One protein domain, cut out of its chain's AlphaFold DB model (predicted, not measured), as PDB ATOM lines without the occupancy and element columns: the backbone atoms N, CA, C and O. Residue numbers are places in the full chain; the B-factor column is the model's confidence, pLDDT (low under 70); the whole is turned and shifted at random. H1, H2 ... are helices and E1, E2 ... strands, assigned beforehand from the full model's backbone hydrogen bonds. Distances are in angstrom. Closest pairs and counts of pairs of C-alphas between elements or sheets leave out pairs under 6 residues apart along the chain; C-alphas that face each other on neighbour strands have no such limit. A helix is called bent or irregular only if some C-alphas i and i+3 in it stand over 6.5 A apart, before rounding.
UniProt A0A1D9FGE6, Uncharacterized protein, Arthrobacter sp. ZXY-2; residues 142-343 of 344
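AT A GLANCE: This is residues 142 to 343 of the 344 residues of an uncharacterized protein of Arthrobacter sp. ZXY-2 (UniProt A0A1D9FGE6). One long helix, H9, runs through the middle, and H3, H4, H6, H7 and H8 pack round it, mostly crossed rather than aligned. H1 packs on H4 away from H9's middle, with the small hairpin of E1 and E2 close by it, while the loop of residues 269 to 293 runs along the outside with no named element. The printed part has 202 residues, with nine named helices and two named strands in the order H1, E1, E2, H2, H3, H4, H5, H6, H7, H8, H9; the sheet, order E1 - E2, is antiparallel and the class is mostly helix. The whole is compact, with a radius of gyration of the C-alphas of 17.1 A and spans of 48 by 43 by 26 A.

HOW THE PARTS SIT: Start at H1, residues 142 to 159, which is irregular, with C-alphas 146 and 149 7.5 A apart, and has a kink of 44 degrees near residue 149. Next come E1, residues 165 to 168, and E2, residues 171 to 174, an antiparallel hairpin; look for N 166 and O 173 at 2.9 A and N 168 and O 171 at 2.8 A, within hydrogen-bond range. The closest C-alphas of H1 and E1 are those of Glu 152 and Val 165, 5.8 A apart. H2, residues 181 to 189, and H3, residues 191 to 213, only just touch, and only at the corner, with 3 pairs of C-alphas within 8 A; the closest are Ala 188 and Ser 194, 5.6 A. H4, residues 220 to 227, makes a helical hairpin with H3, at a shallow tilt of 22 degrees, closest at C-alphas 208 and 221, 6.2 A. H4 also touches H1 at a steep tilt of 50 degrees, the same way, with Gly 150 and Ser 227 closest, 3.9 A between C-alphas. H5, residues 236 to 243, touches H2, closest at C-alphas 189 and 239, 6.2 A. H6, residues 251 to 259, and H7, residues 262 to 268, meet only through their link. H8, residues 294 to 308, and H9, residues 314 to 341, form a helical hairpin, only just at a steep tilt, 36 degrees, with C-alphas 298 and 321 closest, 5.3 A. H9 is the hub, touching six helices, among them H3, at C-alphas 198 and 322, 6.1 A; H6, at 259 and 324, 6.1 A; and H7, at 263 and 328, 6.6 A. In H2, H4, H5, H6, H7 and H8 every O i to N i+4 pair is within hydrogen-bond range; H1 has 12 of 14, H3 17 of 19 and H9 23 of 24.

IN THESE COORDINATES: Find C-alpha 142 at (124.194, -57.461, -27.105); from there H1 runs 25.5 A from first to last C-alpha. H3 begins at C-alpha 191, (106.268, -83.180, -43.383), and is 31.9 A long. H8 is 21.1 A long. H9, the longest helix, covers 39.5 A and ends at C-alpha 341, (116.337, -57.384, -22.609).

THE WHOLE: The two C-alphas farthest apart are those of Arg 169 and Pro 310, at 49.5 A. The printed part has no cut, and one link is long, the 25 residues from H7 to H8. Mean pLDDT of the printed part is 83.5; look for values under 70 at residue 170, residues 175 to 178, residues 229 to 237, residues 246 and 248, residues 271 to 281, and residue 343.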
ATOM      1  N   ALA A 142     125.177 -57.093 -28.127       88.62
ATOM      2  CA  ALA A 142     124.194 -57.461 -27.105       88.62
ATOM      3  C   ALA A 142     123.082 -58.380 -27.644       88.62
ATOM      4  O   ALA A 142     122.714 -59.363 -27.007       88.62
ATOM      5  N   GLU A 143     122.572 -58.109 -28.850       86.88
ATOM      6  CA  GLU A 143     121.594 -58.990 -29.498       86.88
ATOM      7  C   GLU A 143     122.161 -60.375 -29.799       86.88
ATOM      8  O   GLU A 143     121.449 -61.375 -29.697       86.88
ATOM      9  N   PHE A 144     123.422 -60.428 -30.227       86.94
ATOM     10  CA  PHE A 144     124.098 -61.685 -30.494       86.94
ATOM     11  C   PHE A 144     124.300 -62.482 -29.207       86.94
ATOM     12  O   PHE A 144     123.933 -63.653 -29.182       86.94
ATOM     13  N   ASP A 145     124.811 -61.856 -28.150       89.88
ATOM     14  CA  ASP A 145     125.070 -62.514 -26.868       89.88
ATOM     15  C   ASP A 145     123.780 -63.068 -26.253       89.88
ATOM     16  O   ASP A 145     123.755 -64.211 -25.797       89.88
ATOM     17  N   LEU A 146     122.679 -62.313 -26.352       88.69
ATOM     18  CA  LEU A 146     121.349 -62.753 -25.931       88.69
ATOM     19  C   LEU A 146     120.861 -63.984 -26.714       88.69
ATOM     20  O   LEU A 146     120.219 -64.870 -26.154       88.69
ATOM     21  N   ALA A 147     121.131 -64.034 -28.021       88.50
ATOM     22  CA  ALA A 147     120.619 -65.081 -28.898       88.50
ATOM     23  C   ALA A 147     121.502 -66.333 -28.953       88.50
ATOM     24  O   ALA A 147     121.005 -67.428 -29.227       88.50
ATOM     25  N   ARG A 148     122.809 -66.185 -28.725       90.19
ATOM     26  CA  ARG A 148     123.836 -67.168 -29.083       90.19
ATOM     27  C   ARG A 148     123.540 -68.575 -28.571       90.19
ATOM     28  O   ARG A 148     123.545 -69.503 -29.373       90.19
ATOM     29  N   ALA A 149     123.262 -68.729 -27.277       91.19
ATOM     30  CA  ALA A 149     123.065 -70.045 -26.665       91.19
ATOM     31  C   ALA A 149     121.877 -70.806 -27.281       91.19
ATOM     32  O   ALA A 149     121.994 -71.986 -27.610       91.19
ATOM     33  N   GLY A 150     120.751 -70.119 -27.507       90.19
ATOM     34  CA  GLY A 150     119.593 -70.717 -28.173       90.19
ATOM     35  C   GLY A 150     119.889 -71.051 -29.637       90.19
ATOM     36  O   GLY A 150     119.595 -72.154 -30.091       90.19
ATOM     37  N   LEU A 151     120.551 -70.150 -30.373       87.31
ATOM     38  CA  LEU A 151     120.920 -70.403 -31.771       87.31
ATOM     39  C   LEU A 151     121.848 -71.625 -31.918       87.31
ATOM     40  O   LEU A 151     121.654 -72.419 -32.838       87.31
ATOM     41  N   GLU A 152     122.833 -71.783 -31.027       88.50
ATOM     42  CA  GLU A 152     123.738 -72.943 -30.987       88.50
ATOM     43  C   GLU A 152     122.971 -74.236 -30.687       88.50
ATOM     44  O   GLU A 152     123.152 -75.233 -31.392       88.50
ATOM     45  N   PHE A 153     122.060 -74.214 -29.707       89.31
ATOM     46  CA  PHE A 153     121.212 -75.359 -29.371       89.31
ATOM     47  C   PHE A 153     120.327 -75.782 -30.552       89.31
ATOM     48  O   PHE A 153     120.367 -76.936 -30.984       89.31
ATOM     49  N   GLY A 154     119.567 -74.843 -31.122       86.12
ATOM     50  CA  GLY A 154     118.641 -75.130 -32.216       86.12
ATOM     51  C   GLY A 154     119.356 -75.601 -33.481       86.12
ATOM     52  O   GLY A 154     118.905 -76.533 -34.149       86.12
ATOM     53  N   ALA A 155     120.506 -75.000 -33.802       82.44
ATOM     54  CA  ALA A 155     121.309 -75.425 -34.944       82.44
ATOM     55  C   ALA A 155     121.910 -76.813 -34.725       82.44
ATOM     56  O   ALA A 155     121.908 -77.619 -35.652       82.44
ATOM     57  N   THR A 156     122.377 -77.097 -33.508       85.62
ATOM     58  CA  THR A 156     122.918 -78.407 -33.139       85.62
ATOM     59  C   THR A 156     121.871 -79.498 -33.299       85.62
ATOM     60  O   THR A 156     122.145 -80.532 -33.901       85.62
ATOM     61  N   GLN A 157     120.648 -79.237 -32.840       84.88
ATOM     62  CA  GLN A 157     119.545 -80.178 -32.965       84.88
ATOM     63  C   GLN A 157     119.158 -80.439 -34.424       84.88
ATOM     64  O   GLN A 157     118.947 -81.585 -34.809       84.88
ATOM     65  N   LEU A 158     119.046 -79.393 -35.249       81.81
ATOM     66  CA  LEU A 158     118.684 -79.566 -36.658       81.81
ATOM     67  C   LEU A 158     119.799 -80.261 -37.456       81.81
ATOM     68  O   LEU A 158     119.508 -80.995 -38.401       81.81
ATOM     69  N   ALA A 159     121.063 -79.985 -37.122       80.50
ATOM     70  CA  ALA A 159     122.230 -80.522 -37.819       80.50
ATOM     71  C   ALA A 159     122.651 -81.913 -37.322       80.50
ATOM     72  O   ALA A 159     123.505 -82.525 -37.961       80.50
ATOM     73  N   ASP A 160     122.091 -82.365 -36.197       85.06
ATOM     74  CA  ASP A 160     122.481 -83.580 -35.474       85.06
ATOM     75  C   ASP A 160     123.993 -83.646 -35.165       85.06
ATOM     76  O   ASP A 160     124.657 -84.673 -35.269       85.06
ATOM     77  N   ARG A 161     124.579 -82.484 -34.853       85.25
ATOM     78  CA  ARG A 161     125.994 -82.316 -34.485       85.25
ATOM     79  C   ARG A 161     126.209 -80.955 -33.854       85.25
ATOM     80  O   ARG A 161     125.500 -80.017 -34.191       85.25
ATOM     81  N   ALA A 162     127.222 -80.816 -33.002       88.50
ATOM     82  CA  ALA A 162     127.534 -79.536 -32.370       88.50
ATOM     83  C   ALA A 162     127.809 -78.436 -33.415       88.50
ATOM     84  O   ALA A 162     128.705 -78.569 -34.250       88.50
ATOM     85  N   VAL A 163     127.055 -77.337 -33.343       84.69
ATOM     86  CA  VAL A 163     127.223 -76.155 -34.199       84.69
ATOM     87  C   VAL A 163     127.510 -74.938 -33.331       84.69
ATOM     88  O   VAL A 163     126.706 -74.575 -32.476       84.69
ATOM     89  N   LYS A 164     128.638 -74.270 -33.590       85.94
ATOM     90  CA  LYS A 164     128.953 -72.971 -32.981       85.94
ATOM     91  C   LYS A 164     128.407 -71.829 -33.820       85.94
ATOM     92  O   LYS A 164     128.391 -71.901 -35.052       85.94
ATOM     93  N   VAL A 165     128.007 -70.759 -33.149       85.12
ATOM     94  CA  VAL A 165     127.506 -69.544 -33.788       85.12
ATOM     95  C   VAL A 165     128.497 -68.421 -33.521       85.12
ATOM     96  O   VAL A 165     129.000 -68.283 -32.408       85.12
ATOM     97  N   HIS A 166     128.789 -67.605 -34.532       81.75
ATOM     98  CA  HIS A 166     129.623 -66.426 -34.328       81.75
ATOM     99  C   HIS A 166     129.024 -65.169 -34.938       81.75
ATOM    100  O   HIS A 166     128.179 -65.222 -35.832       81.75
ATOM    101  N   HIS A 167     129.524 -64.036 -34.451       84.12
ATOM    102  CA  HIS A 167     129.164 -62.703 -34.895       84.12
ATOM    103  C   HIS A 167     130.348 -62.017 -35.567       84.12
ATOM    104  O   HIS A 167     131.446 -61.966 -35.017       84.12
ATOM    105  N   TRP A 168     130.127 -61.489 -36.769       76.38
ATOM    106  CA  TRP A 168     131.123 -60.713 -37.498       76.38
ATOM    107  C   TRP A 168     130.467 -59.594 -38.302       76.38
ATOM    108  O   TRP A 168     129.565 -59.839 -39.105       76.38
ATOM    109  N   ARG A 169     130.919 -58.347 -38.095       72.38
ATOM    110  CA  ARG A 169     130.404 -57.141 -38.780       72.38
ATOM    111  C   ARG A 169     128.874 -57.037 -38.748       72.38
ATOM    112  O   ARG A 169     128.226 -56.782 -39.764       72.38
ATOM    113  N   GLY A 170     128.297 -57.286 -37.575       69.56
ATOM    114  CA  GLY A 170     126.853 -57.233 -37.382       69.56
ATOM    115  C   GLY A 170     126.097 -58.417 -37.980       69.56
ATOM    116  O   GLY A 170     124.894 -58.324 -38.179       69.56
ATOM    117  N   ARG A 171     126.759 -59.520 -38.332       72.75
ATOM    118  CA  ARG A 171     126.108 -60.690 -38.934       72.75
ATOM    119  C   ARG A 171     126.382 -61.934 -38.122       72.75
ATOM    120  O   ARG A 171     127.481 -62.098 -37.610       72.75
ATOM    121  N   ILE A 172     125.388 -62.808 -38.064       75.31
ATOM    122  CA  ILE A 172     125.480 -64.112 -37.417       75.31
ATOM    123  C   ILE A 172     125.798 -65.169 -38.472       75.31
ATOM    124  O   ILE A 172     125.084 -65.246 -39.470       75.31
ATOM    125  N   TRP A 173     126.822 -65.989 -38.248       73.62
ATOM    126  CA  TRP A 173     127.120 -67.176 -39.052       73.62
ATOM    127  C   TRP A 173     127.171 -68.442 -38.184       73.62
ATOM    128  O   TRP A 173     127.333 -68.367 -36.965       73.62
ATOM    129  N   PHE A 174     127.062 -69.607 -38.818       76.25
ATOM    130  CA  PHE A 174     127.172 -70.917 -38.176       76.25
ATOM    131  C   PHE A 174     128.456 -71.602 -38.655       76.25
ATOM    132  O   PHE A 174     128.798 -71.515 -39.837       76.25
ATOM    133  N   GLN A 175     129.180 -72.260 -37.750       69.31
ATOM    134  CA  GLN A 175     130.435 -72.936 -38.069       69.31
ATOM    135  C   GLN A 175     130.217 -74.051 -39.099       69.31
ATOM    136  O   GLN A 175     129.327 -74.885 -38.956       69.31
ATOM    137  N   THR A 176     131.075 -74.103 -40.118       59.53
ATOM    138  CA  THR A 176     131.081 -75.178 -41.115       59.53
ATOM    139  C   THR A 176     131.697 -76.456 -40.518       59.53
ATOM    140  O   THR A 176     132.737 -76.358 -39.865       59.53
ATOM    141  N   PRO A 177     131.118 -77.652 -40.743       62.06
ATOM    142  CA  PRO A 177     129.934 -77.926 -41.558       62.06
ATOM    143  C   PRO A 177     128.617 -77.637 -40.802       62.06
ATOM    144  O   PRO A 177     128.228 -78.368 -39.899       62.06
ATOM    145  N   SER A 178     127.892 -76.585 -41.199       66.06
ATOM    146  CA  SER A 178     126.537 -76.262 -40.721       66.06
ATOM    147  C   SER A 178     125.499 -76.680 -41.762       66.06
ATOM    148  O   SER A 178     125.855 -77.001 -42.895       66.06
ATOM    149  N   LEU A 179     124.212 -76.630 -41.410       70.19
ATOM    150  CA  LEU A 179     123.132 -76.778 -42.390       70.19
ATOM    151  C   LEU A 179     123.191 -75.661 -43.437       70.19
ATOM    152  O   LEU A 179     123.300 -74.477 -43.100       70.19
ATOM    153  N   THR A 180     123.107 -76.042 -44.705       71.69
ATOM    154  CA  THR A 180     122.935 -75.123 -45.832       71.69
ATOM    155  C   THR A 180     121.464 -74.713 -45.960       71.69
ATOM    156  O   THR A 180     120.574 -75.369 -45.417       71.69
ATOM    157  N   SER A 181     121.155 -73.655 -46.722       70.31
ATOM    158  CA  SER A 181     119.740 -73.328 -46.986       70.31
ATOM    159  C   SER A 181     119.026 -74.427 -47.775       70.31
ATOM    160  O   SER A 181     117.807 -74.524 -47.684       70.31
ATOM    161  N   ALA A 182     119.761 -75.246 -48.539       72.88
ATOM    162  CA  ALA A 182     119.193 -76.400 -49.225       72.88
ATOM    163  C   ALA A 182     118.773 -77.481 -48.221       72.88
ATOM    164  O   ALA A 182     117.651 -77.967 -48.313       72.88
ATOM    165  N   ASP A 183     119.608 -77.770 -47.218       77.06
ATOM    166  CA  ASP A 183     119.276 -78.729 -46.153       77.06
ATOM    167  C   ASP A 183     118.075 -78.245 -45.332       77.06
ATOM    168  O   ASP A 183     117.164 -79.012 -45.027       77.06
ATOM    169  N   LEU A 184     118.038 -76.946 -45.017       76.25
ATOM    170  CA  LEU A 184     116.913 -76.333 -44.313       76.25
ATOM    171  C   LEU A 184     115.630 -76.356 -45.148       76.25
ATOM    172  O   LEU A 184     114.563 -76.619 -44.601       76.25
ATOM    173  N   LEU A 185     115.718 -76.109 -46.460       74.75
ATOM    174  CA  LEU A 185     114.582 -76.214 -47.376       74.75
ATOM    175  C   LEU A 185     114.108 -77.667 -47.520       74.75
ATOM    176  O   LEU A 185     112.910 -77.916 -47.564       74.75
ATOM    177  N   GLN A 186     115.026 -78.629 -47.558       79.56
ATOM    178  CA  GLN A 186     114.688 -80.046 -47.605       79.56
ATOM    179  C   GLN A 186     113.986 -80.485 -46.318       79.56
ATOM    180  O   GLN A 186     112.918 -81.083 -46.389       79.56
ATOM    181  N   PHE A 187     114.536 -80.132 -45.150       83.06
ATOM    182  CA  PHE A 187     113.886 -80.348 -43.856       83.06
ATOM    183  C   PHE A 187     112.484 -79.739 -43.848       83.06
ATOM    184  O   PHE A 187     111.514 -80.358 -43.428       83.06
ATOM    185  N   ALA A 188     112.389 -78.512 -44.348       80.19
ATOM    186  CA  ALA A 188     111.166 -77.748 -44.417       80.19
ATOM    187  C   ALA A 188     110.083 -78.345 -45.321       80.19
ATOM    188  O   ALA A 188     108.902 -78.103 -45.096       80.19
ATOM    189  N   SER A 189     110.485 -79.058 -46.368       81.31
ATOM    190  CA  SER A 189     109.593 -79.709 -47.322       81.31
ATOM    191  C   SER A 189     109.257 -81.154 -46.941       81.31
ATOM    192  O   SER A 189     108.416 -81.767 -47.589       81.31
ATOM    193  N   ASP A 190     109.867 -81.692 -45.886       87.56
ATOM    194  CA  ASP A 190     109.574 -83.015 -45.342       87.56
ATOM    195  C   ASP A 190     108.574 -82.888 -44.183       87.56
ATOM    196  O   ASP A 190     108.914 -82.416 -43.094       87.56
ATOM    197  N   SER A 191     107.319 -83.284 -44.403       90.25
ATOM    198  CA  SER A 191     106.268 -83.180 -43.383       90.25
ATOM    199  C   SER A 191     106.528 -84.076 -42.170       90.25
ATOM    200  O   SER A 191     106.212 -83.667 -41.054       90.25
ATOM    201  N   ALA A 192     107.162 -85.240 -42.349       91.81
ATOM    202  CA  ALA A 192     107.444 -86.175 -41.260       91.81
ATOM    203  C   ALA A 192     108.432 -85.586 -40.243       91.81
ATOM    204  O   ALA A 192     108.355 -85.883 -39.054       91.81
ATOM    205  N   ARG A 193     109.338 -84.713 -40.702       89.00
ATOM    206  CA  ARG A 193     110.314 -84.019 -39.848       89.00
ATOM    207  C   ARG A 193     109.841 -82.639 -39.405       89.00
ATOM    208  O   ARG A 193     110.020 -82.264 -38.248       89.00
ATOM    209  N   SER A 194     109.253 -81.867 -40.315       88.12
ATOM    210  CA  SER A 194     108.911 -80.467 -40.051       88.12
ATOM    211  C   SER A 194     107.648 -80.284 -39.214       88.12
ATOM    212  O   SER A 194     107.604 -79.329 -38.441       88.12
ATOM    213  N   VAL A 195     106.645 -81.167 -39.316       93.12
ATOM    214  CA  VAL A 195     105.417 -81.055 -38.509       93.12
ATOM    215  C   VAL A 195     105.717 -81.230 -37.016       93.12
ATOM    216  O   VAL A 195     105.444 -80.277 -36.284       93.12
ATOM    217  N   PRO A 196     106.373 -82.315 -36.548       94.00
ATOM    218  CA  PRO A 196     106.705 -82.460 -35.126       94.00
ATOM    219  C   PRO A 196     107.576 -81.315 -34.597       94.00
ATOM    220  O   PRO A 196     107.412 -80.844 -33.471       94.00
ATOM    221  N   TYR A 197     108.493 -80.819 -35.433       90.25
ATOM    222  CA  TYR A 197     109.324 -79.673 -35.082       90.25
ATOM    223  C   TYR A 197     108.486 -78.405 -34.878       90.25
ATOM    224  O   TYR A 197     108.662 -77.716 -33.875       90.25
ATOM    225  N   LEU A 198     107.566 -78.103 -35.800       92.06
ATOM    226  CA  LEU A 198     106.666 -76.953 -35.701       92.06
ATOM    227  C   LEU A 198     105.698 -77.070 -34.515       92.06
ATOM    228  O   LEU A 198     105.447 -76.068 -33.855       92.06
ATOM    229  N   GLU A 199     105.186 -78.262 -34.212       95.44
ATOM    230  CA  GLU A 199     104.340 -78.497 -33.033       95.44
ATOM    231  C   GLU A 199     105.083 -78.177 -31.740       95.44
ATOM    232  O   GLU A 199     104.567 -77.458 -30.881       95.44
ATOM    233  N   ARG A 200     106.339 -78.621 -31.634       93.56
ATOM    234  CA  ARG A 200     107.198 -78.232 -30.519       93.56
ATOM    235  C   ARG A 200     107.402 -76.716 -30.465       93.56
ATOM    236  O   ARG A 200     107.245 -76.144 -29.394       93.56
ATOM    237  N   MET A 201     107.674 -76.049 -31.595       92.50
ATOM    238  CA  MET A 201     107.783 -74.579 -31.621       92.50
ATOM    239  C   MET A 201     106.511 -73.899 -31.109       92.50
ATOM    240  O   MET A 201     106.589 -72.921 -30.373       92.50
ATOM    241  N   VAL A 202     105.334 -74.404 -31.489       95.00
ATOM    242  CA  VAL A 202     104.049 -73.890 -30.999       95.00
ATOM    243  C   VAL A 202     103.929 -74.077 -29.488       95.00
ATOM    244  O   VAL A 202     103.460 -73.158 -28.816       95.00
ATOM    245  N   SER A 203     104.371 -75.214 -28.948       95.25
ATOM    246  CA  SER A 203     104.404 -75.460 -27.502       95.25
ATOM    247  C   SER A 203     105.318 -74.466 -26.783       95.25
ATOM    248  O   SER A 203     104.875 -73.780 -25.866       95.25
ATOM    249  N   GLU A 204     106.562 -74.319 -27.240       93.81
ATOM    250  CA  GLU A 204     107.540 -73.402 -26.641       93.81
ATOM    251  C   GLU A 204     107.084 -71.937 -26.742       93.81
ATOM    252  O   GLU A 204     107.150 -71.181 -25.777       93.81
ATOM    253  N   TYR A 205     106.532 -71.521 -27.886       94.44
ATOM    254  CA  TYR A 205     105.980 -70.172 -28.043       94.44
ATOM    255  C   TYR A 205     104.753 -69.952 -27.162       94.44
ATOM    256  O   TYR A 205     104.531 -68.837 -26.689       94.44
ATOM    257  N   THR A 206     103.955 -70.995 -26.927       95.00
ATOM    258  CA  THR A 206     102.819 -70.924 -26.005       95.00
ATOM    259  C   THR A 206     103.301 -70.697 -24.580       95.00
ATOM    260  O   THR A 206     102.760 -69.824 -23.901       95.00
ATOM    261  N   GLU A 207     104.346 -71.410 -24.161       94.50
ATOM    262  CA  GLU A 207     104.983 -71.211 -22.864       94.50
ATOM    263  C   GLU A 207     105.514 -69.779 -22.720       94.50
ATOM    264  O   GLU A 207     105.157 -69.091 -21.765       94.50
ATOM    265  N   ILE A 208     106.278 -69.285 -23.701       94.06
ATOM    266  CA  ILE A 208     106.835 -67.923 -23.671       94.06
ATOM    267  C   ILE A 208     105.729 -66.870 -23.545       94.06
ATOM    268  O   ILE A 208     105.820 -65.968 -22.714       94.06
ATOM    269  N   VAL A 209     104.664 -66.977 -24.347       94.62
ATOM    270  CA  VAL A 209     103.543 -66.023 -24.311       94.62
ATOM    271  C   VAL A 209     102.811 -66.083 -22.971       94.62
ATOM    272  O   VAL A 209     102.470 -65.036 -22.423       94.62
ATOM    273  N   ALA A 210     102.571 -67.278 -22.426       94.06
ATOM    274  CA  ALA A 210     101.927 -67.434 -21.124       94.06
ATOM    275  C   ALA A 210     102.778 -66.831 -19.996       94.06
ATOM    276  O   ALA A 210     102.254 -66.102 -19.155       94.06
ATOM    277  N   ARG A 211     104.092 -67.069 -20.026       94.19
ATOM    278  CA  ARG A 211     105.051 -66.539 -19.051       94.19
ATOM    279  C   ARG A 211     105.158 -65.019 -19.124       94.19
ATOM    280  O   ARG A 211     105.017 -64.364 -18.096       94.19
ATOM    281  N   PHE A 212     105.255 -64.433 -20.320       93.19
ATOM    282  CA  PHE A 212     105.217 -62.973 -20.460       93.19
ATOM    283  C   PHE A 212     103.917 -62.358 -19.931       93.19
ATOM    284  O   PHE A 212     103.965 -61.341 -19.244       93.19
ATOM    285  N   ARG A 213     102.756 -62.977 -20.188       93.12
ATOM    286  CA  ARG A 213     101.473 -62.514 -19.623       93.12
ATOM    287  C   ARG A 213     101.426 -62.606 -18.099       93.12
ATOM    288  O   ARG A 213     100.759 -61.792 -17.471       93.12
ATOM    289  N   GLY A 214     102.118 -63.584 -17.521       92.12
ATOM    290  CA  GLY A 214     102.291 -63.731 -16.078       92.12
ATOM    291  C   GLY A 214     103.318 -62.774 -15.463       92.12
ATOM    292  O   GLY A 214     103.554 -62.859 -14.263       92.12
ATOM    293  N   GLY A 215     103.937 -61.887 -16.252       90.62
ATOM    294  CA  GLY A 215     104.981 -60.975 -15.776       90.62
ATOM    295  C   GLY A 215     106.337 -61.649 -15.548       90.62
ATOM    296  O   GLY A 215     107.178 -61.107 -14.836       90.62
ATOM    297  N   ASP A 216     106.563 -62.830 -16.126       90.88
ATOM    298  CA  ASP A 216     107.855 -63.499 -16.058       90.88
ATOM    299  C   ASP A 216     108.847 -62.876 -17.051       90.88
ATOM    300  O   ASP A 216     108.548 -62.629 -18.225       90.88
ATOM    301  N   HIS A 217     110.053 -62.622 -16.554       85.50
ATOM    302  CA  HIS A 217     111.160 -61.999 -17.273       85.50
ATOM    303  C   HIS A 217     112.471 -62.763 -17.068       85.50
ATOM    304  O   HIS A 217     113.551 -62.174 -17.031       85.50
ATOM    305  N   SER A 218     112.364 -64.074 -16.886       89.75
ATOM    306  CA  SER A 218     113.500 -64.961 -16.689       89.75
ATOM    307  C   SER A 218     114.376 -65.058 -17.945       89.75
ATOM    308  O   SER A 218     113.893 -65.113 -19.077       89.75
ATOM    309  N   HIS A 219     115.696 -65.119 -17.735       85.56
ATOM    310  CA  HIS A 219     116.708 -65.192 -18.801       85.56
ATOM    311  C   HIS A 219     116.650 -66.476 -19.651       85.56
ATOM    312  O   HIS A 219     117.346 -66.572 -20.663       85.56
ATOM    313  N   ASP A 220     115.820 -67.447 -19.280       91.62
ATOM    314  CA  ASP A 220     115.543 -68.644 -20.071       91.62
ATOM    315  C   ASP A 220     114.559 -68.382 -21.227       91.62
ATOM    316  O   ASP A 220     114.620 -69.085 -22.234       91.62
ATOM    317  N   LEU A 221     113.714 -67.344 -21.161       92.44
ATOM    318  CA  LEU A 221     112.777 -67.001 -22.241       92.44
ATOM    319  C   LEU A 221     113.486 -66.665 -23.570       92.44
ATOM    320  O   LEU A 221     113.078 -67.196 -24.609       92.44
ATOM    321  N   PRO A 222     114.556 -65.839 -23.595       91.19
ATOM    322  CA  PRO A 222     115.382 -65.678 -24.788       91.19
ATOM    323  C   PRO A 222     115.968 -66.998 -25.289       91.19
ATOM    324  O   PRO A 222     115.892 -67.271 -26.487       91.19
ATOM    325  N   PHE A 223     116.511 -67.829 -24.394       91.94
ATOM    326  CA  PHE A 223     117.062 -69.128 -24.776       91.94
ATOM    327  C   PHE A 223     116.006 -69.982 -25.484       91.94
ATOM    328  O   PHE A 223     116.251 -70.397 -26.613       91.94
ATOM    329  N   LEU A 224     114.827 -70.143 -24.874       91.25
ATOM    330  CA  LEU A 224     113.707 -70.924 -25.405       91.25
ATOM    331  C   LEU A 224     113.228 -70.398 -26.769       91.25
ATOM    332  O   LEU A 224     112.937 -71.153 -27.694       91.25
ATOM    333  N   PHE A 225     113.191 -69.075 -26.940       91.00
ATOM    334  CA  PHE A 225     112.817 -68.469 -28.215       91.00
ATOM    335  C   PHE A 225     113.838 -68.737 -29.327       91.00
ATOM    336  O   PHE A 225     113.468 -69.000 -30.476       91.00
ATOM    337  N   PHE A 226     115.130 -68.614 -29.015       87.38
ATOM    338  CA  PHE A 226     116.197 -68.786 -29.998       87.38
ATOM    339  C   PHE A 226     116.558 -70.263 -30.232       87.38
ATOM    340  O   PHE A 226     117.081 -70.568 -31.305       87.38
ATOM    341  N   SER A 227     116.239 -71.169 -29.294       86.12
ATOM    342  CA  SER A 227     116.419 -72.627 -29.416       86.12
ATOM    343  C   SER A 227     115.518 -73.259 -30.462       86.12
ATOM    344  O   SER A 227     115.884 -74.269 -31.064       86.12
ATOM    345  N   THR A 228     114.383 -72.635 -30.758       77.19
ATOM    346  CA  THR A 228     113.544 -73.002 -31.891       77.19
ATOM    347  C   THR A 228     113.779 -72.072 -33.073       77.19
ATOM    348  O   THR A 228     112.989 -71.192 -33.420       77.19
ATOM    349  N   LEU A 229     114.904 -72.300 -33.758       66.81
ATOM    350  CA  LEU A 229     115.159 -71.732 -35.083       66.81
ATOM    351  C   LEU A 229     113.991 -72.086 -36.005       66.81
ATOM    352  O   LEU A 229     113.642 -73.263 -36.075       66.81
ATOM    353  N   LEU A 230     113.429 -71.151 -36.786       63.28
ATOM    354  CA  LEU A 230     112.661 -71.652 -37.928       63.28
ATOM    355  C   LEU A 230     113.640 -72.061 -39.027       63.28
ATOM    356  O   LEU A 230     114.412 -71.237 -39.484       63.28
ATOM    357  N   PRO A 231     113.589 -73.269 -39.575       57.41
ATOM    358  CA  PRO A 231     114.424 -73.601 -40.730       57.41
ATOM    359  C   PRO A 231     114.034 -72.792 -41.992       57.41
ATOM    360  O   PRO A 231     114.788 -72.701 -42.953       57.41
ATOM    361  N   PHE A 232     112.876 -72.125 -41.987       57.56
ATOM    362  CA  PHE A 232     112.232 -71.555 -43.176       57.56
ATOM    363  C   PHE A 232     112.514 -70.069 -43.463       57.56
ATOM    364  O   PHE A 232     111.862 -69.484 -44.332       57.56
ATOM    365  N   HIS A 233     113.392 -69.376 -42.728       61.34
ATOM    366  CA  HIS A 233     113.486 -67.918 -42.900       61.34
ATOM    367  C   HIS A 233     114.048 -67.532 -44.256       61.34
ATOM    368  O   HIS A 233     115.142 -67.938 -44.626       61.34
ATOM    369  N   LYS A 234     113.274 -66.694 -44.957       59.06
ATOM    370  CA  LYS A 234     113.385 -66.342 -46.385       59.06
ATOM    371  C   LYS A 234     112.874 -67.400 -47.369       59.06
ATOM    372  O   LYS A 234     112.643 -67.046 -48.516       59.06
ATOM    373  N   SER A 235     112.611 -68.622 -46.919       63.06
ATOM    374  CA  SER A 235     112.088 -69.711 -47.751       63.06
ATOM    375  C   SER A 235     110.598 -69.982 -47.529       63.06
ATOM    376  O   SER A 235     110.060 -70.866 -48.179       63.06
ATOM    377  N   TYR A 236     109.909 -69.222 -46.663       69.69
ATOM    378  CA  TYR A 236     108.472 -69.385 -46.383       69.69
ATOM    379  C   TYR A 236     107.617 -69.493 -47.646       69.69
ATOM    380  O   TYR A 236     106.832 -70.423 -47.762       69.69
ATOM    381  N   GLY A 237     107.806 -68.571 -48.597       69.12
ATOM    382  CA  GLY A 237     107.082 -68.593 -49.867       69.12
ATOM    383  C   GLY A 237     107.357 -69.879 -50.642       69.12
ATOM    384  O   GLY A 237     106.425 -70.588 -50.985       69.12
ATOM    385  N   ALA A 238     108.630 -70.245 -50.820       70.19
ATOM    386  CA  ALA A 238     109.016 -71.468 -51.526       70.19
ATOM    387  C   ALA A 238     108.468 -72.744 -50.862       70.19
ATOM    388  O   ALA A 238     108.043 -73.668 -51.552       70.19
ATOM    389  N   VAL A 239     108.449 -72.782 -49.530       75.06
ATOM    390  CA  VAL A 239     107.967 -73.917 -48.736       75.06
ATOM    391  C   VAL A 239     106.453 -74.028 -48.829       75.06
ATOM    392  O   VAL A 239     105.954 -75.105 -49.123       75.06
ATOM    393  N   MET A 240     105.723 -72.922 -48.685       80.31
ATOM    394  CA  MET A 240     104.277 -72.900 -48.920       80.31
ATOM    395  C   MET A 240     103.936 -73.296 -50.358       80.31
ATOM    396  O   MET A 240     103.050 -74.115 -50.582       80.31
ATOM    397  N   THR A 241     104.672 -72.772 -51.344       76.50
ATOM    398  CA  THR A 241     104.505 -73.153 -52.750       76.50
ATOM    399  C   THR A 241     104.732 -74.648 -52.953       76.50
ATOM    400  O   THR A 241     104.030 -75.266 -53.748       76.50
ATOM    401  N   HIS A 242     105.694 -75.233 -52.239       77.81
ATOM    402  CA  HIS A 242     105.942 -76.668 -52.253       77.81
ATOM    403  C   HIS A 242     104.806 -77.460 -51.586       77.81
ATOM    404  O   HIS A 242     104.305 -78.395 -52.198       77.81
ATOM    405  N   MET A 243     104.356 -77.060 -50.391       82.00
ATOM    406  CA  MET A 243     103.247 -77.695 -49.654       82.00
ATOM    407  C   MET A 243     101.943 -77.717 -50.458       82.00
ATOM    408  O   MET A 243     101.173 -78.667 -50.379       82.00
ATOM    409  N   LEU A 244     101.700 -76.655 -51.227       82.81
ATOM    410  CA  LEU A 244     100.499 -76.482 -52.043       82.81
ATOM    411  C   LEU A 244     100.664 -76.999 -53.478       82.81
ATOM    412  O   LEU A 244      99.744 -76.885 -54.293       82.81
ATOM    413  N   ARG A 245     101.832 -77.555 -53.821       77.81
ATOM    414  CA  ARG A 245     102.099 -78.078 -55.160       77.81
ATOM    415  C   ARG A 245     101.145 -79.240 -55.446       77.81
ATOM    416  O   ARG A 245     101.090 -80.201 -54.690       77.81
ATOM    417  N   GLY A 246     100.415 -79.153 -56.556       66.75
ATOM    418  CA  GLY A 246      99.387 -80.132 -56.937       66.75
ATOM    419  C   GLY A 246      97.946 -79.685 -56.660       66.75
ATOM    420  O   GLY A 246      97.024 -80.361 -57.097       66.75
ATOM    421  N   LEU A 247      97.738 -78.527 -56.018       71.19
ATOM    422  CA  LEU A 247      96.414 -77.944 -55.736       71.19
ATOM    423  C   LEU A 247      96.086 -76.767 -56.680       71.19
ATOM    424  O   LEU A 247      95.660 -75.699 -56.239       71.19
ATOM    425  N   SER A 248      96.338 -76.950 -57.983       58.44
ATOM    426  CA  SER A 248      96.595 -75.880 -58.969       58.44
ATOM    427  C   SER A 248      95.561 -74.751 -59.060       58.44
ATOM    428  O   SER A 248      95.956 -73.633 -59.375       58.44
ATOM    429  N   ALA A 249      94.278 -74.995 -58.786       72.75
ATOM    430  CA  ALA A 249      93.244 -73.969 -58.949       72.75
ATOM    431  C   ALA A 249      93.185 -72.948 -57.794       72.75
ATOM    432  O   ALA A 249      92.895 -71.785 -58.044       72.75
ATOM    433  N   ASN A 250      93.506 -73.346 -56.555       80.94
ATOM    434  CA  ASN A 250      93.208 -72.541 -55.355       80.94
ATOM    435  C   ASN A 250      94.455 -72.157 -54.543       80.94
ATOM    436  O   ASN A 250      94.353 -71.683 -53.413       80.94
ATOM    437  N   GLN A 251      95.657 -72.392 -55.075       82.81
ATOM    438  CA  GLN A 251      96.908 -72.208 -54.334       82.81
ATOM    439  C   GLN A 251      97.077 -70.786 -53.771       82.81
ATOM    440  O   GLN A 251      97.525 -70.625 -52.630       82.81
ATOM    441  N   THR A 252      96.734 -69.769 -54.563       78.00
ATOM    442  CA  THR A 252      96.820 -68.361 -54.153       78.00
ATOM    443  C   THR A 252      95.844 -68.072 -53.020       78.00
ATOM    444  O   THR A 252      96.268 -67.594 -51.972       78.00
ATOM    445  N   ASP A 253      94.578 -68.464 -53.169       82.81
ATOM    446  CA  ASP A 253      93.537 -68.190 -52.175       82.81
ATOM    447  C   ASP A 253      93.800 -68.918 -50.849       82.81
ATOM    448  O   ASP A 253      93.634 -68.344 -49.771       82.81
ATOM    449  N   ILE A 254      94.293 -70.162 -50.909       88.00
ATOM    450  CA  ILE A 254      94.714 -70.919 -49.722       88.00
ATOM    451  C   ILE A 254      95.880 -70.209 -49.019       88.00
ATOM    452  O   ILE A 254      95.886 -70.083 -47.792       88.00
ATOM    453  N   SER A 255      96.866 -69.734 -49.787       84.25
ATOM    454  CA  SER A 255      98.019 -69.011 -49.240       84.25
ATOM    455  C   SER A 255      97.596 -67.698 -48.587       84.25
ATOM    456  O   SER A 255      98.034 -67.403 -47.475       84.25
ATOM    457  N   ASP A 256      96.732 -66.930 -49.249       82.50
ATOM    458  CA  ASP A 256      96.228 -65.648 -48.761       82.50
ATOM    459  C   ASP A 256      95.392 -65.828 -47.489       82.50
ATOM    460  O   ASP A 256      95.564 -65.065 -46.530       82.50
ATOM    461  N   LEU A 257      94.560 -66.874 -47.427       85.75
ATOM    462  CA  LEU A 257      93.810 -67.235 -46.227       85.75
ATOM    463  C   LEU A 257      94.746 -67.581 -45.062       85.75
ATOM    464  O   LEU A 257      94.637 -66.982 -43.991       85.75
ATOM    465  N   ALA A 258      95.692 -68.500 -45.272       86.00
ATOM    466  CA  ALA A 258      96.624 -68.936 -44.232       86.00
ATOM    467  C   ALA A 258      97.505 -67.782 -43.715       86.00
ATOM    468  O   ALA A 258      97.761 -67.665 -42.513       86.00
ATOM    469  N   LEU A 259      97.967 -66.905 -44.614       83.75
ATOM    470  CA  LEU A 259      98.827 -65.766 -44.278       83.75
ATOM    471  C   LEU A 259      98.069 -64.582 -43.673       83.75
ATOM    472  O   LEU A 259      98.706 -63.695 -43.110       83.75
ATOM    473  N   THR A 260      96.740 -64.573 -43.751       81.38
ATOM    474  CA  THR A 260      95.868 -63.578 -43.110       81.38
ATOM    475  C   THR A 260      95.166 -64.198 -41.898       81.38
ATOM    476  O   THR A 260      93.941 -64.155 -41.765       81.38
ATOM    477  N   ASN A 261      95.953 -64.836 -41.030       82.50
ATOM    478  CA  ASN A 261      95.455 -65.463 -39.808       82.50
ATOM    479  C   ASN A 261      95.102 -64.420 -38.729       82.50
ATOM    480  O   ASN A 261      95.362 -63.222 -38.865       82.50
ATOM    481  N   GLY A 262      94.531 -64.885 -37.617       83.06
ATOM    482  CA  GLY A 262      94.079 -63.999 -36.544       83.06
ATOM    483  C   GLY A 262      95.181 -63.166 -35.867       83.06
ATOM    484  O   GLY A 262      94.861 -62.150 -35.258       83.06
ATOM    485  N   VAL A 263      96.463 -63.549 -35.959       85.12
ATOM    486  CA  VAL A 263      97.572 -62.724 -35.440       85.12
ATOM    487  C   VAL A 263      97.758 -61.494 -36.320       85.12
ATOM    488  O   VAL A 263      97.887 -60.391 -35.802       85.12
ATOM    489  N   VAL A 264      97.719 -61.669 -37.644       81.56
ATOM    490  CA  VAL A 264      97.789 -60.555 -38.600       81.56
ATOM    491  C   VAL A 264      96.614 -59.607 -38.408       81.56
ATOM    492  O   VAL A 264      96.823 -58.409 -38.297       81.56
ATOM    493  N   GLN A 265      95.397 -60.139 -38.285       83.94
ATOM    494  CA  GLN A 265      94.206 -59.316 -38.058       83.94
ATOM    495  C   GLN A 265      94.298 -58.496 -36.764       83.94
ATOM    496  O   GLN A 265      93.925 -57.327 -36.746       83.94
ATOM    497  N   TRP A 266      94.822 -59.093 -35.689       87.88
ATOM    498  CA  TRP A 266      95.075 -58.378 -34.439       87.88
ATOM    499  C   TRP A 266      96.139 -57.279 -34.608       87.88
ATOM    500  O   TRP A 266      95.936 -56.149 -34.164       87.88
ATOM    501  N   LEU A 267      97.244 -57.580 -35.294       80.75
ATOM    502  CA  LEU A 267      98.300 -56.608 -35.592       80.75
ATOM    503  C   LEU A 267      97.775 -55.425 -36.419       80.75
ATOM    504  O   LEU A 267      98.096 -54.278 -36.113       80.75
ATOM    505  N   ASP A 268      96.922 -55.683 -37.412       77.94
ATOM    506  CA  ASP A 268      96.303 -54.650 -38.251       77.94
ATOM    507  C   ASP A 268      95.498 -53.639 -37.416       77.94
ATOM    508  O   ASP A 268      95.504 -52.440 -37.709       77.94
ATOM    509  N   GLN A 269      94.834 -54.126 -36.364       81.56
ATOM    510  CA  GLN A 269      94.014 -53.338 -35.440       81.56
ATOM    511  C   GLN A 269      94.826 -52.648 -34.337       81.56
ATOM    512  O   GLN A 269      94.252 -51.885 -33.565       81.56
ATOM    513  N   THR A 270      96.137 -52.889 -34.256       77.19
ATOM    514  CA  THR A 270      97.008 -52.396 -33.181       77.19
ATOM    515  C   THR A 270      97.795 -51.167 -33.659       77.19
ATOM    516  O   THR A 270      98.761 -51.307 -34.417       77.19
ATOM    517  N   PRO A 271      97.427 -49.930 -33.263       66.94
ATOM    518  CA  PRO A 271      98.034 -48.707 -33.795       66.94
ATOM    519  C   PRO A 271      99.521 -48.549 -33.483       66.94
ATOM    520  O   PRO A 271     100.197 -47.837 -34.219       66.94
ATOM    521  N   GLN A 272     100.025 -49.204 -32.434       65.38
ATOM    522  CA  GLN A 272     101.441 -49.252 -32.052       65.38
ATOM    523  C   GLN A 272     102.295 -49.962 -33.118       65.38
ATOM    524  O   GLN A 272     103.506 -49.774 -33.198       65.38
ATOM    525  N   PHE A 273     101.664 -50.734 -34.005       65.12
ATOM    526  CA  PHE A 273     102.333 -51.527 -35.021       65.12
ATOM    527  C   PHE A 273     102.483 -50.785 -36.361       65.12
ATOM    528  O   PHE A 273     102.006 -51.222 -37.407       65.12
ATOM    529  N   GLN A 274     103.141 -49.620 -36.350       55.22
ATOM    530  CA  GLN A 274     103.334 -48.813 -37.573       55.22
ATOM    531  C   GLN A 274     104.646 -49.103 -38.298       55.22
ATOM    532  O   GLN A 274     104.784 -48.803 -39.486       55.22
ATOM    533  N   THR A 275     105.629 -49.691 -37.615       51.97
ATOM    534  CA  THR A 275     106.966 -49.859 -38.178       51.97
ATOM    535  C   THR A 275     107.272 -51.333 -38.440       51.97
ATOM    536  O   THR A 275     107.395 -52.171 -37.554       51.97
ATOM    537  N   SER A 276     107.469 -51.662 -39.722       47.56
ATOM    538  CA  SER A 276     108.127 -52.921 -40.120       47.56
ATOM    539  C   SER A 276     109.629 -52.920 -39.801       47.56
ATOM    540  O   SER A 276     110.319 -53.924 -40.011       47.56
ATOM    541  N   ALA A 277     110.148 -51.777 -39.335       47.94
ATOM    542  CA  ALA A 277     111.535 -51.626 -38.968       47.94
ATOM    543  C   ALA A 277     111.831 -52.577 -37.808       47.94
ATOM    544  O   ALA A 277     111.180 -52.586 -36.760       47.94
ATOM    545  N   LYS A 278     112.845 -53.413 -38.009       53.16
ATOM    546  CA  LYS A 278     113.432 -54.261 -36.975       53.16
ATOM    547  C   LYS A 278     114.222 -53.392 -35.987       53.16
ATOM    548  O   LYS A 278     115.395 -53.650 -35.768       53.16
ATOM    549  N   VAL A 279     113.609 -52.331 -35.460       55.69
ATOM    550  CA  VAL A 279     114.143 -51.616 -34.305       55.69
ATOM    551  C   VAL A 279     114.062 -52.618 -33.165       55.69
ATOM    552  O   VAL A 279     112.972 -53.086 -32.816       55.69
ATOM    553  N   ALA A 280     115.226 -53.091 -32.749       64.19
ATOM    554  CA  ALA A 280     115.378 -53.820 -31.509       64.19
ATOM    555  C   ALA A 280     115.376 -52.796 -30.375       64.19
ATOM    556  O   ALA A 280     115.867 -51.688 -30.575       64.19
ATOM    557  N   GLY A 281     114.785 -53.148 -29.235       68.75
ATOM    558  CA  GLY A 281     114.680 -52.208 -28.120       68.75
ATOM    559  C   GLY A 281     113.611 -51.123 -28.304       68.75
ATOM    560  O   GLY A 281     113.731 -50.035 -27.761       68.75
ATOM    561  N   ASP A 282     112.547 -51.367 -29.068       79.12
ATOM    562  CA  ASP A 282     111.388 -50.466 -29.049       79.12
ATOM    563  C   ASP A 282     110.488 -50.831 -27.857       79.12
ATOM    564  O   ASP A 282     109.814 -51.859 -27.892       79.12
ATOM    565  N   GLU A 283     110.506 -50.015 -26.800       83.44
ATOM    566  CA  GLU A 283     109.787 -50.265 -25.536       83.44
ATOM    567  C   GLU A 283     108.272 -50.392 -25.706       83.44
ATOM    568  O   GLU A 283     107.623 -51.061 -24.908       83.44
ATOM    569  N   THR A 284     107.700 -49.826 -26.775       83.00
ATOM    570  CA  THR A 284     106.255 -49.922 -27.049       83.00
ATOM    571  C   THR A 284     105.779 -51.355 -27.296       83.00
ATOM    572  O   THR A 284     104.577 -51.626 -27.284       83.00
ATOM    573  N   TRP A 285     106.717 -52.279 -27.513       84.12
ATOM    574  CA  TRP A 285     106.456 -53.702 -27.670       84.12
ATOM    575  C   TRP A 285     106.393 -54.488 -26.372       84.12
ATOM    576  O   TRP A 285     105.944 -55.632 -26.416       84.12
ATOM    577  N   ASP A 286     106.869 -53.939 -25.256       87.06
ATOM    578  CA  ASP A 286     106.897 -54.671 -23.996       87.06
ATOM    579  C   ASP A 286     105.468 -54.985 -23.525       87.06
ATOM    580  O   ASP A 286     104.630 -54.098 -23.366       87.06
ATOM    581  N   GLY A 287     105.168 -56.274 -23.366       85.62
ATOM    582  CA  GLY A 287     103.840 -56.770 -23.007       85.62
ATOM    583  C   GLY A 287     102.819 -56.775 -24.151       85.62
ATOM    584  O   GLY A 287     101.675 -57.187 -23.940       85.62
ATOM    585  N   LEU A 288     103.192 -56.370 -25.371       89.00
ATOM    586  CA  LEU A 288     102.278 -56.348 -26.513       89.00
ATOM    587  C   LEU A 288     102.170 -57.746 -27.139       89.00
ATOM    588  O   LEU A 288     102.984 -58.141 -27.979       89.00
ATOM    589  N   LEU A 289     101.152 -58.505 -26.723       90.88
ATOM    590  CA  LEU A 289     100.934 -59.902 -27.115       90.88
ATOM    591  C   LEU A 289      99.539 -60.117 -27.732       90.88
ATOM    592  O   LEU A 289      98.587 -59.447 -27.324       90.88
ATOM    593  N   PRO A 290      99.369 -61.085 -28.661       90.06
ATOM    594  CA  PRO A 290      98.060 -61.398 -29.230       90.06
ATOM    595  C   PRO A 290      97.105 -61.899 -28.139       90.06
ATOM    596  O   PRO A 290      97.583 -62.463 -27.157       90.06
ATOM    597  N   PRO A 291      95.773 -61.769 -28.283       91.31
ATOM    598  CA  PRO A 291      94.804 -62.148 -27.245       91.31
ATOM    599  C   PRO A 291      94.715 -63.657 -26.975       91.31
ATOM    600  O   PRO A 291      94.456 -64.066 -25.843       91.31
ATOM    601  N   LYS A 292      94.988 -64.517 -27.961       94.62
ATOM    602  CA  LYS A 292      94.952 -65.984 -27.794       94.62
ATOM    603  C   LYS A 292      96.356 -66.597 -27.762       94.62
ATOM    604  O   LYS A 292      97.329 -65.933 -28.120       94.62
ATOM    605  N   LEU A 293      96.474 -67.849 -27.324       95.25
ATOM    606  CA  LEU A 293      97.749 -68.567 -27.352       95.25
ATOM    607  C   LEU A 293      98.038 -69.107 -28.767       95.25
ATOM    608  O   LEU A 293      97.100 -69.310 -29.544       95.25
ATOM    609  N   PRO A 294      99.306 -69.375 -29.131       95.31
ATOM    610  CA  PRO A 294      99.665 -69.935 -30.437       95.31
ATOM    611  C   PRO A 294      98.826 -71.155 -30.844       95.31
ATOM    612  O   PRO A 294      98.307 -71.196 -31.958       95.31
ATOM    613  N   ALA A 295      98.610 -72.108 -29.932       94.69
ATOM    614  CA  ALA A 295      97.792 -73.296 -30.193       94.69
ATOM    615  C   ALA A 295      96.337 -72.967 -30.592       94.69
ATOM    616  O   ALA A 295      95.762 -73.640 -31.451       94.69
ATOM    617  N   ASP A 296      95.745 -71.913 -30.025       95.38
ATOM    618  CA  ASP A 296      94.403 -71.456 -30.406       95.38
ATOM    619  C   ASP A 296      94.383 -70.910 -31.834       95.38
ATOM    620  O   ASP A 296      93.458 -71.192 -32.595       95.38
ATOM    621  N   TYR A 297      95.413 -70.149 -32.219       95.75
ATOM    622  CA  TYR A 297      95.533 -69.637 -33.581       95.75
ATOM    623  C   TYR A 297      95.761 -70.755 -34.598       95.75
ATOM    624  O   TYR A 297      95.221 -70.667 -35.701       95.75
ATOM    625  N   VAL A 298      96.492 -71.819 -34.245       96.69
ATOM    626  CA  VAL A 298      96.633 -73.005 -35.111       96.69
ATOM    627  C   VAL A 298      95.268 -73.653 -35.338       96.69
ATOM    628  O   VAL A 298      94.890 -73.885 -36.485       96.69
ATOM    629  N   ARG A 299      94.492 -73.881 -34.267       96.50
ATOM    630  CA  ARG A 299      93.134 -74.449 -34.362       96.50
ATOM    631  C   ARG A 299      92.191 -73.592 -35.204       96.50
ATOM    632  O   ARG A 299      91.463 -74.137 -36.034       96.50
ATOM    633  N   GLN A 300      92.220 -72.271 -35.014       95.94
ATOM    634  CA  GLN A 300      91.408 -71.346 -35.803       95.94
ATOM    635  C   GLN A 300      91.809 -71.386 -37.280       95.94
ATOM    636  O   GLN A 300      90.963 -71.616 -38.134       95.94
ATOM    637  N   THR A 301      93.103 -71.237 -37.577       95.12
ATOM    638  CA  THR A 301      93.610 -71.221 -38.959       95.12
ATOM    639  C   THR A 301      93.289 -72.528 -39.684       95.12
ATOM    640  O   THR A 301      92.869 -72.505 -40.836       95.12
ATOM    641  N   LEU A 302      93.429 -73.674 -39.006       96.69
ATOM    642  CA  LEU A 302      93.041 -74.973 -39.557       96.69
ATOM    643  C   LEU A 302      91.540 -75.031 -39.869       96.69
ATOM    644  O   LEU A 302      91.160 -75.478 -40.949       96.69
ATOM    645  N   THR A 303      90.696 -74.592 -38.934       96.44
ATOM    646  CA  THR A 303      89.238 -74.561 -39.126       96.44
ATOM    647  C   THR A 303      88.866 -73.710 -40.337       96.44
ATOM    648  O   THR A 303      88.158 -74.193 -41.217       96.44
ATOM    649  N   ASP A 304      89.411 -72.496 -40.426       94.50
ATOM    650  CA  ASP A 304      89.150 -71.567 -41.527       94.50
ATOM    651  C   ASP A 304      89.561 -72.166 -42.880       94.50
ATOM    652  O   ASP A 304      88.815 -72.069 -43.858       94.50
ATOM    653  N   LEU A 305      90.733 -72.815 -42.935       94.44
ATOM    654  CA  LEU A 305      91.248 -73.468 -44.139       94.44
ATOM    655  C   LEU A 305      90.337 -74.602 -44.611       94.44
ATOM    656  O   LEU A 305      90.014 -74.662 -45.793       94.44
ATOM    657  N   ILE A 306      89.901 -75.481 -43.706       95.44
ATOM    658  CA  ILE A 306      89.050 -76.628 -44.055       95.44
ATOM    659  C   ILE A 306      87.638 -76.191 -44.445       95.44
ATOM    660  O   ILE A 306      87.053 -76.767 -45.356       95.44
ATOM    661  N   GLN A 307      87.091 -75.168 -43.788       95.38
ATOM    662  CA  GLN A 307      85.774 -74.635 -44.136       95.38
ATOM    663  C   GLN A 307      85.783 -73.929 -45.496       95.38
ATOM    664  O   GLN A 307      84.865 -74.125 -46.289       95.38
ATOM    665  N   SER A 308      86.822 -73.138 -45.777       93.44
ATOM    666  CA  SER A 308      86.933 -72.388 -47.037       93.44
ATOM    667  C   SER A 308      87.357 -73.273 -48.209       93.44
ATOM    668  O   SER A 308      86.972 -73.022 -49.348       93.44
ATOM    669  N   PHE A 309      88.129 -74.331 -47.936       92.81
ATOM    670  CA  PHE A 309      88.630 -75.271 -48.935       92.81
ATOM    671  C   PHE A 309      88.380 -76.723 -48.491       92.81
ATOM    672  O   PHE A 309      89.322 -77.411 -48.094       92.81
ATOM    673  N   PRO A 310      87.138 -77.238 -48.590       91.12
ATOM    674  CA  PRO A 310      86.787 -78.580 -48.103       91.12
ATOM    675  C   PRO A 310      87.556 -79.730 -48.766       91.12
ATOM    676  O   PRO A 310      87.664 -80.815 -48.203       91.12
ATOM    677  N   THR A 311      88.097 -79.503 -49.965       90.44
ATOM    678  CA  THR A 311      88.924 -80.469 -50.704       90.44
ATOM    679  C   THR A 311      90.400 -80.441 -50.298       90.44
ATOM    680  O   THR A 311      91.173 -81.290 -50.744       90.44
ATOM    681  N   LEU A 312      90.819 -79.487 -49.458       91.19
ATOM    682  CA  LEU A 312      92.187 -79.400 -48.963       91.19
ATOM    683  C   LEU A 312      92.468 -80.566 -48.011       91.19
ATOM    684  O   LEU A 312      91.783 -80.758 -47.006       91.19
ATOM    685  N   ASN A 313      93.523 -81.327 -48.302       91.88
ATOM    686  CA  ASN A 313      93.970 -82.399 -47.421       91.88
ATOM    687  C   ASN A 313      94.225 -81.850 -46.004       91.88
ATOM    688  O   ASN A 313      94.990 -80.901 -45.820       91.88
ATOM    689  N   ARG A 314      93.608 -82.473 -44.994       94.06
ATOM    690  CA  ARG A 314      93.654 -81.995 -43.606       94.06
ATOM    691  C   ARG A 314      95.065 -81.929 -43.025       94.06
ATOM    692  O   ARG A 314      95.360 -80.999 -42.280       94.06
ATOM    693  N   SER A 315      95.943 -82.856 -43.398       93.69
ATOM    694  CA  SER A 315      97.346 -82.845 -42.974       93.69
ATOM    695  C   SER A 315      98.107 -81.671 -43.591       93.69
ATOM    696  O   SER A 315      98.892 -81.026 -42.903       93.69
ATOM    697  N   VAL A 316      97.825 -81.330 -44.856       92.38
ATOM    698  CA  VAL A 316      98.393 -80.139 -45.515       92.38
ATOM    699  C   VAL A 316      97.864 -78.856 -44.871       92.38
ATOM    700  O   VAL A 316      98.650 -77.962 -44.565       92.38
ATOM    701  N   ALA A 317      96.559 -78.774 -44.597       94.12
ATOM    702  CA  ALA A 317      95.963 -77.630 -43.904       94.12
ATOM    703  C   ALA A 317      96.575 -77.417 -42.511       94.12
ATOM    704  O   ALA A 317      96.893 -76.289 -42.137       94.12
ATOM    705  N   TYR A 318      96.783 -78.498 -41.757       96.12
ATOM    706  CA  TYR A 318      97.399 -78.437 -40.433       96.12
ATOM    707  C   TYR A 318      98.862 -77.997 -40.505       96.12
ATOM    708  O   TYR A 318      99.278 -77.107 -39.763       96.12
ATOM    709  N   TRP A 319      99.622 -78.541 -41.455       93.62
ATOM    710  CA  TRP A 319     101.009 -78.150 -41.685       93.62
ATOM    711  C   TRP A 319     101.145 -76.663 -42.048       93.62
ATOM    712  O   TRP A 319     101.997 -75.966 -41.490       93.62
ATOM    713  N   LEU A 320     100.259 -76.152 -42.909       91.88
ATOM    714  CA  LEU A 320     100.183 -74.727 -43.244       91.88
ATOM    715  C   LEU A 320      99.833 -73.878 -42.022       91.88
ATOM    716  O   LEU A 320     100.509 -72.881 -41.777       91.88
ATOM    717  N   ALA A 321      98.822 -74.281 -41.243       94.75
ATOM    718  CA  ALA A 321      98.399 -73.580 -40.032       94.75
ATOM    719  C   ALA A 321      99.545 -73.456 -39.013       94.75
ATOM    720  O   ALA A 321      99.788 -72.369 -38.488       94.75
ATOM    721  N   LEU A 322     100.299 -74.534 -38.787       94.50
ATOM    722  CA  LEU A 322     101.496 -74.515 -37.948       94.50
ATOM    723  C   LEU A 322     102.535 -73.513 -38.472       94.50
ATOM    724  O   LEU A 322     102.974 -72.629 -37.733       94.50
ATOM    725  N   LEU A 323     102.902 -73.609 -39.756       90.06
ATOM    726  CA  LEU A 323     103.929 -72.757 -40.359       90.06
ATOM    727  C   LEU A 323     103.586 -71.265 -40.235       90.06
ATOM    728  O   LEU A 323     104.439 -70.467 -39.831       90.06
ATOM    729  N   VAL A 324     102.360 -70.877 -40.597       88.81
ATOM    730  CA  VAL A 324     101.955 -69.464 -40.619       88.81
ATOM    731  C   VAL A 324     101.825 -68.884 -39.215       88.81
ATOM    732  O   VAL A 324     102.257 -67.755 -38.992       88.81
ATOM    733  N   VAL A 325     101.315 -69.652 -38.247       91.75
ATOM    734  CA  VAL A 325     101.199 -69.188 -36.857       91.75
ATOM    735  C   VAL A 325     102.577 -69.004 -36.238       91.75
ATOM    736  O   VAL A 325     102.856 -67.941 -35.683       91.75
ATOM    737  N   VAL A 326     103.479 -69.977 -36.395       90.62
ATOM    738  CA  VAL A 326     104.857 -69.858 -35.899       90.62
ATOM    739  C   VAL A 326     105.565 -68.665 -36.551       90.62
ATOM    740  O   VAL A 326     106.241 -67.899 -35.864       90.62
ATOM    741  N   LYS A 327     105.387 -68.450 -37.863       85.94
ATOM    742  CA  LYS A 327     105.968 -67.303 -38.581       85.94
ATOM    743  C   LYS A 327     105.531 -65.962 -37.986       85.94
ATOM    744  O   LYS A 327     106.384 -65.085 -37.840       85.94
ATOM    745  N   GLU A 328     104.250 -65.795 -37.653       85.56
ATOM    746  CA  GLU A 328     103.746 -64.542 -37.075       85.56
ATOM    747  C   GLU A 328     104.138 -64.382 -35.599       85.56
ATOM    748  O   GLU A 328     104.675 -63.341 -35.220       85.56
ATOM    749  N   PHE A 329     103.981 -65.418 -34.769       89.75
ATOM    750  CA  PHE A 329     104.354 -65.342 -33.349       89.75
ATOM    751  C   PHE A 329     105.843 -65.106 -33.138       89.75
ATOM    752  O   PHE A 329     106.218 -64.358 -32.238       89.75
ATOM    753  N   LYS A 330     106.697 -65.656 -34.007       87.69
ATOM    754  CA  LYS A 330     108.136 -65.393 -33.962       87.69
ATOM    755  C   LYS A 330     108.439 -63.895 -33.986       87.69
ATOM    756  O   LYS A 330     109.340 -63.428 -33.294       87.69
ATOM    757  N   MET A 331     107.707 -63.140 -34.802       84.62
ATOM    758  CA  MET A 331     107.871 -61.695 -34.894       84.62
ATOM    759  C   MET A 331     107.487 -61.020 -33.574       84.62
ATOM    760  O   MET A 331     108.308 -60.290 -33.018       84.62
ATOM    761  N   VAL A 332     106.292 -61.314 -33.055       87.69
ATOM    762  CA  VAL A 332     105.750 -60.692 -31.837       87.69
ATOM    763  C   VAL A 332     106.605 -61.009 -30.607       87.69
ATOM    764  O   VAL A 332     106.991 -60.103 -29.867       87.69
ATOM    765  N   ILE A 333     106.985 -62.277 -30.431       90.50
ATOM    766  CA  ILE A 333     107.837 -62.721 -29.324       90.50
ATOM    767  C   ILE A 333     109.223 -62.076 -29.421       90.50
ATOM    768  O   ILE A 333     109.715 -61.545 -28.430       90.50
ATOM    769  N   SER A 334     109.832 -62.041 -30.616       87.38
ATOM    770  CA  SER A 334     111.150 -61.412 -30.784       87.38
ATOM    771  C   SER A 334     111.153 -59.942 -30.377       87.38
ATOM    772  O   SER A 334     112.116 -59.471 -29.783       87.38
ATOM    773  N   LYS A 335     110.069 -59.222 -30.677       85.94
ATOM    774  CA  LYS A 335     109.931 -57.810 -30.346       85.94
ATOM    775  C   LYS A 335     109.806 -57.586 -28.841       85.94
ATOM    776  O   LYS A 335     110.527 -56.743 -28.326       85.94
ATOM    777  N   ASN A 336     108.996 -58.392 -28.154       89.00
ATOM    778  CA  ASN A 336     108.893 -58.369 -26.691       89.00
ATOM    779  C   ASN A 336     110.243 -58.692 -26.027       89.00
ATOM    780  O   ASN A 336     110.682 -57.971 -25.137       89.00
ATOM    781  N   ILE A 337     110.950 -59.724 -26.506       90.00
ATOM    782  CA  ILE A 337     112.296 -60.063 -26.014       90.00
ATOM    783  C   ILE A 337     113.247 -58.874 -26.197       90.00
ATOM    784  O   ILE A 337     113.885 -58.434 -25.248       90.00
ATOM    785  N   TYR A 338     113.343 -58.307 -27.398       87.00
ATOM    786  CA  TYR A 338     114.274 -57.203 -27.622       87.00
ATOM    787  C   TYR A 338     113.913 -55.945 -26.829       87.00
ATOM    788  O   TYR A 338     114.816 -55.310 -26.298       87.00
ATOM    789  N   ALA A 339     112.628 -55.601 -26.718       86.69
ATOM    790  CA  ALA A 339     112.172 -54.481 -25.895       86.69
ATOM    791  C   ALA A 339     112.572 -54.653 -24.423       86.69
ATOM    792  O   ALA A 339     113.008 -53.704 -23.780       86.69
ATOM    793  N   ARG A 340     112.477 -55.881 -23.899       87.12
ATOM    794  CA  ARG A 340     112.703 -56.159 -22.478       87.12
ATOM    795  C   ARG A 340     114.172 -56.313 -22.091       87.12
ATOM    796  O   ARG A 340     114.545 -55.913 -20.990       87.12
ATOM    797  N   TYR A 341     114.975 -56.944 -22.948       86.62
ATOM    798  CA  TYR A 341     116.337 -57.384 -22.609       86.62
ATOM    799  C   TYR A 341     117.449 -56.512 -23.200       86.62
ATOM    800  O   TYR A 341     118.606 -56.739 -22.866       86.62
ATOM    801  N   LEU A 342     117.135 -55.554 -24.080       82.81
ATOM    802  CA  LEU A 342     118.143 -54.664 -24.682       82.81
ATOM    803  C   LEU A 342     118.025 -53.196 -24.251       82.81
ATOM    804  O   LEU A 342     118.918 -52.418 -24.568       82.81
ATOM    805  N   ASN A 343     116.947 -52.827 -23.553       69.62
ATOM    806  CA  ASN A 343     116.709 -51.470 -23.037       69.62
ATOM    807  C   ASN A 343     116.995 -51.331 -21.535       69.62
ATOM    808  O   ASN A 343     116.666 -50.315 -20.928       69.62
TER     809      ASN A 343